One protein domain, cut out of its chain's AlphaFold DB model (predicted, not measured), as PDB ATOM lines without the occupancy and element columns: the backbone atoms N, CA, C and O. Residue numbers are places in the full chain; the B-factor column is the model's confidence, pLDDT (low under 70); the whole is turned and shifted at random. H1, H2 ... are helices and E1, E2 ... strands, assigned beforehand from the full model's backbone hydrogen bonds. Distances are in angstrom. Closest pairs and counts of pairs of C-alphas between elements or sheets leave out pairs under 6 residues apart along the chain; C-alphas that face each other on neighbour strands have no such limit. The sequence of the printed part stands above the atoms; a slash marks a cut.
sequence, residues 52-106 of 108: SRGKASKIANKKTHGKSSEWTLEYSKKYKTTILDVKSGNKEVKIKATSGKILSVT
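What this domain is: This is residues 52 to 106 of the 108 residues of an uncharacterized protein of Lactobacillus helveticus CIRM-BIA 104 (UniProt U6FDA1). A strongly twisted wall of four antiparallel strands, E1 to E4, has one helix, H1, packed slantwise over one face, while its other face is bare. The long hairpin of E1 and E2 makes much of the length, and E1 bends as it runs along the edge. The printed part has 55 residues, with one named helix and then four named strands, side by side in the order E1, E2, E3, E4; the class is mixed, helices and strands. It is compact and rounded, with a radius of gyration of the C-alphas of 9.8 A and spans of 27 by 21 by 16 A.

Where its parts are: H1, residues 53 to 64, begins at C-alpha 53 (79.728, -5.590, 52.444) and is 16.2 A long. E1, residues 68 to 76, measures 20.1 A and bends by 57 degrees at Leu 73. E2, residues 81 to 88, measures 21.1 A, and E3, residues 91 to 96, measures 16.5 A. E4, residues 102 to 106, ends at C-alpha 106 (94.580, -1.209, 41.436).

How they stand to each other: The strands form a meander, each the antiparallel neighbour of the one before. N 72 and O 85 of E1 and E2 are 2.9 A apart, N 84 and O 95 of E2 and E3 2.8 A, and N 94 and O 104 of E3 and E4 3.1 A, each within hydrogen-bond range. Edge strands E1 and E4 are apart. H1 is on the sheet at a height of 7.8 A, in two layers, helix on one face. It lies over E2 and E3, at 54 degrees to E3 on the local plane, and only just not over E1, on which 2 of its 12 C-alphas fall. The closest C-alphas of H1 and E2 are those of Asn 61 and Ser 88, 6.1 A apart. Every O i to N i+4 pair in H1 is within hydrogen-bond range.

The domain as a whole: The two C-alphas farthest apart, of His 65 and Lys 77, are 27.7 A apart. The printed part has no cut, its four links are tight, and no printed residue is under 70 in pLDDT.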
ATOM      1  N   SER A  52      80.780  -5.056  57.267       98.00
ATOM      2  CA  SER A  52      79.780  -5.501  56.296       98.00
ATOM      3  C   SER A  52      80.170  -5.141  54.858       98.00
ATOM      4  O   SER A  52      80.835  -4.126  54.612       98.00
ATOM      5  N   ARG A  53      79.642  -5.899  53.886       96.62
ATOM      6  CA  ARG A  53      79.728  -5.590  52.444       96.62
ATOM      7  C   ARG A  53      79.314  -4.148  52.130       96.62
ATOM      8  O   ARG A  53      79.972  -3.453  51.359       96.62
ATOM      9  N   GLY A  54      78.256  -3.656  52.778       98.19
ATOM     10  CA  GLY A  54      77.789  -2.276  52.612       98.19
ATOM     11  C   GLY A  54      78.806  -1.231  53.085       98.19
ATOM     12  O   GLY A  54      79.003  -0.214  52.419       98.19
ATOM     13  N   LYS A  55      79.508  -1.476  54.201       98.56
ATOM     14  CA  LYS A  55      80.587  -0.592  54.669       98.56
ATOM     15  C   LYS A  55      81.786  -0.622  53.716       98.56
ATOM     16  O   LYS A  55      82.319   0.440  53.404       98.56
ATOM     17  N   ALA A  56      82.155  -1.797  53.209       98.56
ATOM     18  CA  ALA A  56      83.215  -1.952  52.210       98.56
ATOM     19  C   ALA A  56      82.904  -1.177  50.920       98.56
ATOM     20  O   ALA A  56      83.727  -0.398  50.448       98.56
ATOM     21  N   SER A  57      81.664  -1.291  50.433       98.56
ATOM     22  CA  SER A  57      81.150  -0.552  49.272       98.56
ATOM     23  C   SER A  57      81.288   0.959  49.449       98.56
ATOM     24  O   SER A  57      81.775   1.651  48.560       98.56
ATOM     25  N   LYS A  58      80.906   1.487  50.622       98.69
ATOM     26  CA  LYS A  58      81.042   2.918  50.941       98.69
ATOM     27  C   LYS A  58      82.503   3.372  50.916       98.69
ATOM     28  O   LYS A  58      82.792   4.443  50.389       98.69
ATOM     29  N   ILE A  59      83.410   2.570  51.475       98.62
ATOM     30  CA  ILE A  59      84.851   2.861  51.488       98.62
ATOM     31  C   ILE A  59      85.405   2.875  50.057       98.62
ATOM     32  O   ILE A  59      86.047   3.852  49.673       98.62
ATOM     33  N   ALA A  60      85.116   1.835  49.269       98.50
ATOM     34  CA  ALA A  60      85.587   1.707  47.894       98.50
ATOM     35  C   ALA A  60      85.060   2.846  47.011       98.50
ATOM     36  O   ALA A  60      85.855   3.585  46.440       98.50
ATOM     37  N   ASN A  61      83.745   3.077  46.998       98.50
ATOM     38  CA  ASN A  61      83.121   4.121  46.178       98.50
ATOM     39  C   ASN A  61      83.632   5.520  46.545       98.50
ATOM     40  O   ASN A  61      83.869   6.342  45.665       98.50
ATOM     41  N   LYS A  62      83.855   5.800  47.839       98.19
ATOM     42  CA  LYS A  62      84.453   7.073  48.272       98.19
ATOM     43  C   LYS A  62      85.898   7.215  47.788       98.19
ATOM     44  O   LYS A  62      86.322   8.325  47.487       98.19
ATOM     45  N   LYS A  63      86.661   6.119  47.739       98.00
ATOM     46  CA  LYS A  63      88.068   6.131  47.320       98.00
ATOM     47  C   LYS A  63      88.238   6.246  45.805       98.00
ATOM     48  O   LYS A  63      89.190   6.880  45.358       98.00
ATOM     49  N   THR A  64      87.371   5.601  45.032       97.38
ATOM     50  CA  THR A  64      87.486   5.518  43.569       97.38
ATOM     51  C   THR A  64      86.629   6.550  42.846       97.38
ATOM     52  O   THR A  64      86.875   6.791  41.669       97.38
ATOM     53  N   HIS A  65      85.640   7.139  43.531       96.31
ATOM     54  CA  HIS A  65      84.510   7.860  42.929       96.31
ATOM     55  C   HIS A  65      83.671   6.990  41.972       96.31
ATOM     56  O   HIS A  65      82.887   7.508  41.181       96.31
ATOM     57  N   GLY A  66      83.820   5.664  42.055       95.94
ATOM     58  CA  GLY A  66      83.092   4.678  41.266       95.94
ATOM     59  C   GLY A  66      81.880   4.097  41.994       95.94
ATOM     60  O   GLY A  66      81.530   4.481  43.114       95.94
ATOM     61  N   LYS A  67      81.236   3.129  41.339       97.50
ATOM     62  CA  LYS A  67      80.159   2.315  41.910       97.50
ATOM     63  C   LYS A  67      80.632   0.875  42.026       97.50
ATOM     64  O   LYS A  67      81.152   0.316  41.065       97.50
ATOM     65  N   SER A  68      80.449   0.297  43.206       97.38
ATOM     66  CA  SER A  68      80.816  -1.087  43.478       97.38
ATOM     67  C   SER A  68      79.871  -2.059  42.788       97.38
ATOM     68  O   SER A  68      78.659  -1.836  42.771       97.38
ATOM     69  N   SER A  69      80.446  -3.107  42.205       95.81
ATOM     70  CA  SER A  69      79.725  -4.092  41.390       95.81
ATOM     71  C   SER A  69      80.018  -5.537  41.786       95.81
ATOM     72  O   SER A  69      79.150  -6.384  41.594       95.81
ATOM     73  N   GLU A  70      81.162  -5.791  42.421       97.00
ATOM     74  CA  GLU A  70      81.612  -7.126  42.811       97.00
ATOM     75  C   GLU A  70      82.347  -7.071  44.155       97.00
ATOM     76  O   GLU A  70      82.939  -6.041  44.507       97.00
ATOM     77  N   TRP A  71      82.251  -8.153  44.928       97.75
ATOM     78  CA  TRP A  71      82.849  -8.265  46.254       97.75
ATOM     79  C   TRP A  71      83.348  -9.682  46.496       97.75
ATOM     80  O   TRP A  71      82.547 -10.612  46.451       97.75
ATOM     81  N   THR A  72      84.601  -9.797  46.921       98.00
ATOM     82  CA  THR A  72      85.216 -11.076  47.289       98.00
ATOM     83  C   THR A  72      85.768 -10.976  48.705       98.00
ATOM     84  O   THR A  72      86.527 -10.060  49.025       98.00
ATOM     85  N   LEU A  73      85.356 -11.883  49.596       98.19
ATOM     86  CA  LEU A  73      85.904 -11.991  50.951       98.19
ATOM     87  C   LEU A  73      86.898 -13.153  50.978       98.19
ATOM     88  O   LEU A  73      86.492 -14.306  51.038       98.19
ATOM     89  N   GLU A  74      88.191 -12.849  50.985       97.50
ATOM     90  CA  GLU A  74      89.247 -13.858  50.841       97.50
ATOM     91  C   GLU A  74      90.391 -13.657  51.843       97.50
ATOM     92  O   GLU A  74      90.555 -12.590  52.449       97.50
ATOM     93  N   TYR A  75      91.214 -14.687  52.042       97.31
ATOM     94  CA  TYR A  75      92.453 -14.559  52.802       97.31
ATOM     95  C   TYR A  75      93.595 -14.123  51.883       97.31
ATOM     96  O   TYR A  75      94.033 -14.862  51.007       97.31
ATOM     97  N   SER A  76      94.172 -12.950  52.145       96.88
ATOM     98  CA  SER A  76      95.327 -12.483  51.386       96.88
ATOM     99  C   SER A  76      96.636 -12.993  51.984       96.88
ATOM    100  O   SER A  76      97.034 -12.563  53.071       96.88
ATOM    101  N   LYS A  77      97.379 -13.819  51.235       95.00
ATOM    102  CA  LYS A  77      98.745 -14.251  51.604       95.00
ATOM    103  C   LYS A  77      99.713 -13.063  51.730       95.00
ATOM    104  O   LYS A  77     100.521 -13.031  52.657       95.00
ATOM    105  N   LYS A  78      99.582 -12.051  50.860       96.44
ATOM    106  CA  LYS A  78     100.399 -10.820  50.866       96.44
ATOM    107  C   LYS A  78     100.243 -10.024  52.163       96.44
ATOM    108  O   LYS A  78     101.234  -9.598  52.748       96.44
ATOM    109  N   TYR A  79      99.004  -9.821  52.610       96.56
ATOM    110  CA  TYR A  79      98.702  -9.028  53.809       96.56
ATOM    111  C   TYR A  79      98.540  -9.873  55.081       96.56
ATOM    112  O   TYR A  79      98.346  -9.310  56.160       96.56
ATOM    113  N   LYS A  80      98.602 -11.206  54.953       96.06
ATOM    114  CA  LYS A  80      98.386 -12.201  56.016       96.06
ATOM    115  C   LYS A  80      97.105 -11.934  56.816       96.06
ATOM    116  O   LYS A  80      97.101 -11.924  58.046       96.06
ATOM    117  N   THR A  81      96.018 -11.605  56.120       97.19
ATOM    118  CA  THR A  81      94.746 -11.222  56.744       97.19
ATOM    119  C   THR A  81      93.580 -11.410  55.780       97.19
ATOM    120  O   THR A  81      93.773 -11.394  54.565       97.19
ATOM    121  N   THR A  82      92.369 -11.545  56.320       98.25
ATOM    122  CA  THR A  82      91.140 -11.520  55.522       98.25
ATOM    123  C   THR A  82      90.885 -10.118  54.987       98.25
ATOM    124  O   THR A  82      90.928  -9.126  55.733       98.25
ATOM    125  N   ILE A  83      90.616 -10.041  53.693       98.62
ATOM    126  CA  ILE A  83      90.328  -8.811  52.974       98.62
ATOM    127  C   ILE A  83      88.969  -8.906  52.290       98.62
ATOM    128  O   ILE A  83      88.505  -9.988  51.959       98.62
ATOM    129  N   LEU A  84      88.350  -7.749  52.100       98.56
ATOM    130  CA  LEU A  84      87.311  -7.551  51.102       98.56
ATOM    131  C   LEU A  84      87.983  -6.941  49.881       98.56
ATOM    132  O   LEU A  84      88.474  -5.814  49.978       98.56
ATOM    133  N   ASP A  85      88.029  -7.682  48.784       98.38
ATOM    134  CA  ASP A  85      88.303  -7.115  47.474       98.38
ATOM    135  C   ASP A  85      87.003  -6.586  46.877       98.38
ATOM    136  O   ASP A  85      85.957  -7.229  46.974       98.38
ATOM    137  N   VAL A  86      87.033  -5.361  46.368       98.62
ATOM    138  CA  VAL A  86      85.835  -4.653  45.920       98.62
ATOM    139  C   VAL A  86      86.116  -3.980  44.594       98.62
ATOM    140  O   VAL A  86      86.816  -2.963  44.549       98.62
ATOM    141  N   LYS A  87      85.480  -4.478  43.537       98.38
ATOM    142  CA  LYS A  87      85.456  -3.816  42.236       98.38
ATOM    143  C   LYS A  87      84.536  -2.609  42.292       98.38
ATOM    144  O   LYS A  87      83.342  -2.745  42.569       98.38
ATOM    145  N   SER A  88      85.075  -1.418  42.043       98.00
ATOM    146  CA  SER A  88      84.363  -0.140  42.055       98.00
ATOM    147  C   SER A  88      84.749   0.718  40.851       98.00
ATOM    148  O   SER A  88      85.770   1.408  40.859       98.00
ATOM    149  N   GLY A  89      83.898   0.703  39.820       95.94
ATOM    150  CA  GLY A  89      84.254   1.210  38.493       95.94
ATOM    151  C   GLY A  89      85.284   0.300  37.820       95.94
ATOM    152  O   GLY A  89      85.134  -0.915  37.856       95.94
ATOM    153  N   ASN A  90      86.332   0.890  37.244       96.25
ATOM    154  CA  ASN A  90      87.473   0.195  36.631       96.25
ATOM    155  C   ASN A  90      88.637  -0.029  37.615       96.25
ATOM    156  O   ASN A  90      89.806   0.022  37.235       96.25
ATOM    157  N   LYS A  91      88.328  -0.132  38.909       98.00
ATOM    158  CA  LYS A  91      89.322  -0.256  39.973       98.00
ATOM    159  C   LYS A  91      88.926  -1.347  40.940       98.00
ATOM    160  O   LYS A  91      87.752  -1.462  41.285       98.00
ATOM    161  N   GLU A  92      89.927  -2.009  41.486       98.38
ATOM    162  CA  GLU A  92      89.797  -2.922  42.612       98.38
ATOM    163  C   GLU A  92      90.343  -2.266  43.880       98.38
ATOM    164  O   GLU A  92      91.376  -1.584  43.873       98.38
ATOM    165  N   VAL A  93      89.636  -2.443  44.994       98.69
ATOM    166  CA  VAL A  93      90.012  -1.886  46.294       98.69
ATOM    167  C   VAL A  93      90.083  -3.008  47.320       98.69
ATOM    168  O   VAL A  93      89.063  -3.423  47.867       98.69
ATOM    169  N   LYS A  94      91.306  -3.418  47.677       98.69
ATOM    170  CA  LYS A  94      91.544  -4.396  48.747       98.69
ATOM    171  C   LYS A  94      91.457  -3.709  50.109       98.69
ATOM    172  O   LYS A  94      92.252  -2.817  50.424       98.69
ATOM    173  N   ILE A  95      90.512  -4.131  50.942       98.81
ATOM    174  CA  ILE A  95      90.194  -3.537  52.247       98.81
ATOM    175  C   ILE A  95      90.405  -4.581  53.343       98.81
ATOM    176  O   ILE A  95      89.839  -5.665  53.289       98.81
ATOM    177  N   LYS A  96      91.159  -4.256  54.399       98.62
ATOM    178  CA  LYS A  96      91.294  -5.134  55.571       98.62
ATOM    179  C   LYS A  96      89.928  -5.348  56.226       98.62
ATOM    180  O   LYS A  96      89.355  -4.396  56.763       98.62
ATOM    181  N   ALA A  97      89.438  -6.587  56.248       98.31
ATOM    182  CA  ALA A  97      88.062  -6.884  56.644       98.31
ATOM    183  C   ALA A  97      87.770  -6.523  58.109       98.31
ATOM    184  O   ALA A  97      86.673  -6.080  58.428       98.31
ATOM    185  N   THR A  98      88.754  -6.631  59.007       97.56
ATOM    186  CA  THR A  98      88.555  -6.362  60.444       97.56
ATOM    187  C   THR A  98      88.532  -4.884  60.823       97.56
ATOM    188  O   THR A  98      88.076  -4.546  61.909       97.56
ATOM    189  N   SER A  99      89.034  -3.990  59.967       97.88
ATOM    190  CA  SER A  99      89.164  -2.565  60.311       97.88
ATOM    191  C   SER A  99      88.604  -1.604  59.269       97.88
ATOM    192  O   SER A  99      88.312  -0.456  59.595       97.88
ATOM    193  N   GLY A 100      88.444  -2.034  58.018       98.12
ATOM    194  CA  GLY A 100      88.114  -1.141  56.908       98.12
ATOM    195  C   GLY A 100      89.295  -0.327  56.382       98.12
ATOM    196  O   GLY A 100      89.097   0.573  55.569       98.12
ATOM    197  N   LYS A 101      90.528  -0.623  56.812       98.62
ATOM    198  CA  LYS A 101      91.729   0.020  56.263       98.62
ATOM    199  C   LYS A 101      91.925  -0.405  54.804       98.62
ATOM    200  O   LYS A 101      92.014  -1.597  54.533       98.62
ATOM    201  N   ILE A 102      92.057   0.555  53.890       98.62
ATOM    202  CA  ILE A 102      92.445   0.286  52.495       98.62
ATOM    203  C   ILE A 102      93.905  -0.189  52.470       98.62
ATOM    204  O   ILE A 102      94.779   0.447  53.061       98.62
ATOM    205  N   LEU A 103      94.152  -1.321  51.813       98.62
ATOM    206  CA  LEU A 103      95.460  -1.971  51.682       98.62
ATOM    207  C   LEU A 103      96.051  -1.823  50.275       98.62
ATOM    208  O   LEU A 103      97.272  -1.791  50.134       98.62
ATOM    209  N   SER A 104      95.197  -1.751  49.251       98.38
ATOM    210  CA  SER A 104      95.586  -1.555  47.852       98.38
ATOM    211  C   SER A 104      94.463  -0.888  47.071       98.38
ATOM    212  O   SER A 104      93.291  -1.059  47.410       98.38
ATOM    213  N   VAL A 105      94.833  -0.165  46.017       98.12
ATOM    214  CA  VAL A 105      93.931   0.233  44.934       98.12
ATOM    215  C   VAL A 105      94.653  -0.044  43.624       98.12
ATOM    216  O   VAL A 105      95.753   0.473  43.428       98.12
ATOM    217  N   THR A 106      94.055  -0.848  42.760       97.56
ATOM    218  CA  THR A 106      94.580  -1.209  41.436       97.56
ATOM    219  C   THR A 106      93.557  -0.852  40.368       97.56
ATOM    220  O   THR A 106      92.376  -0.694  40.674       97.56
TER     221      THR A 106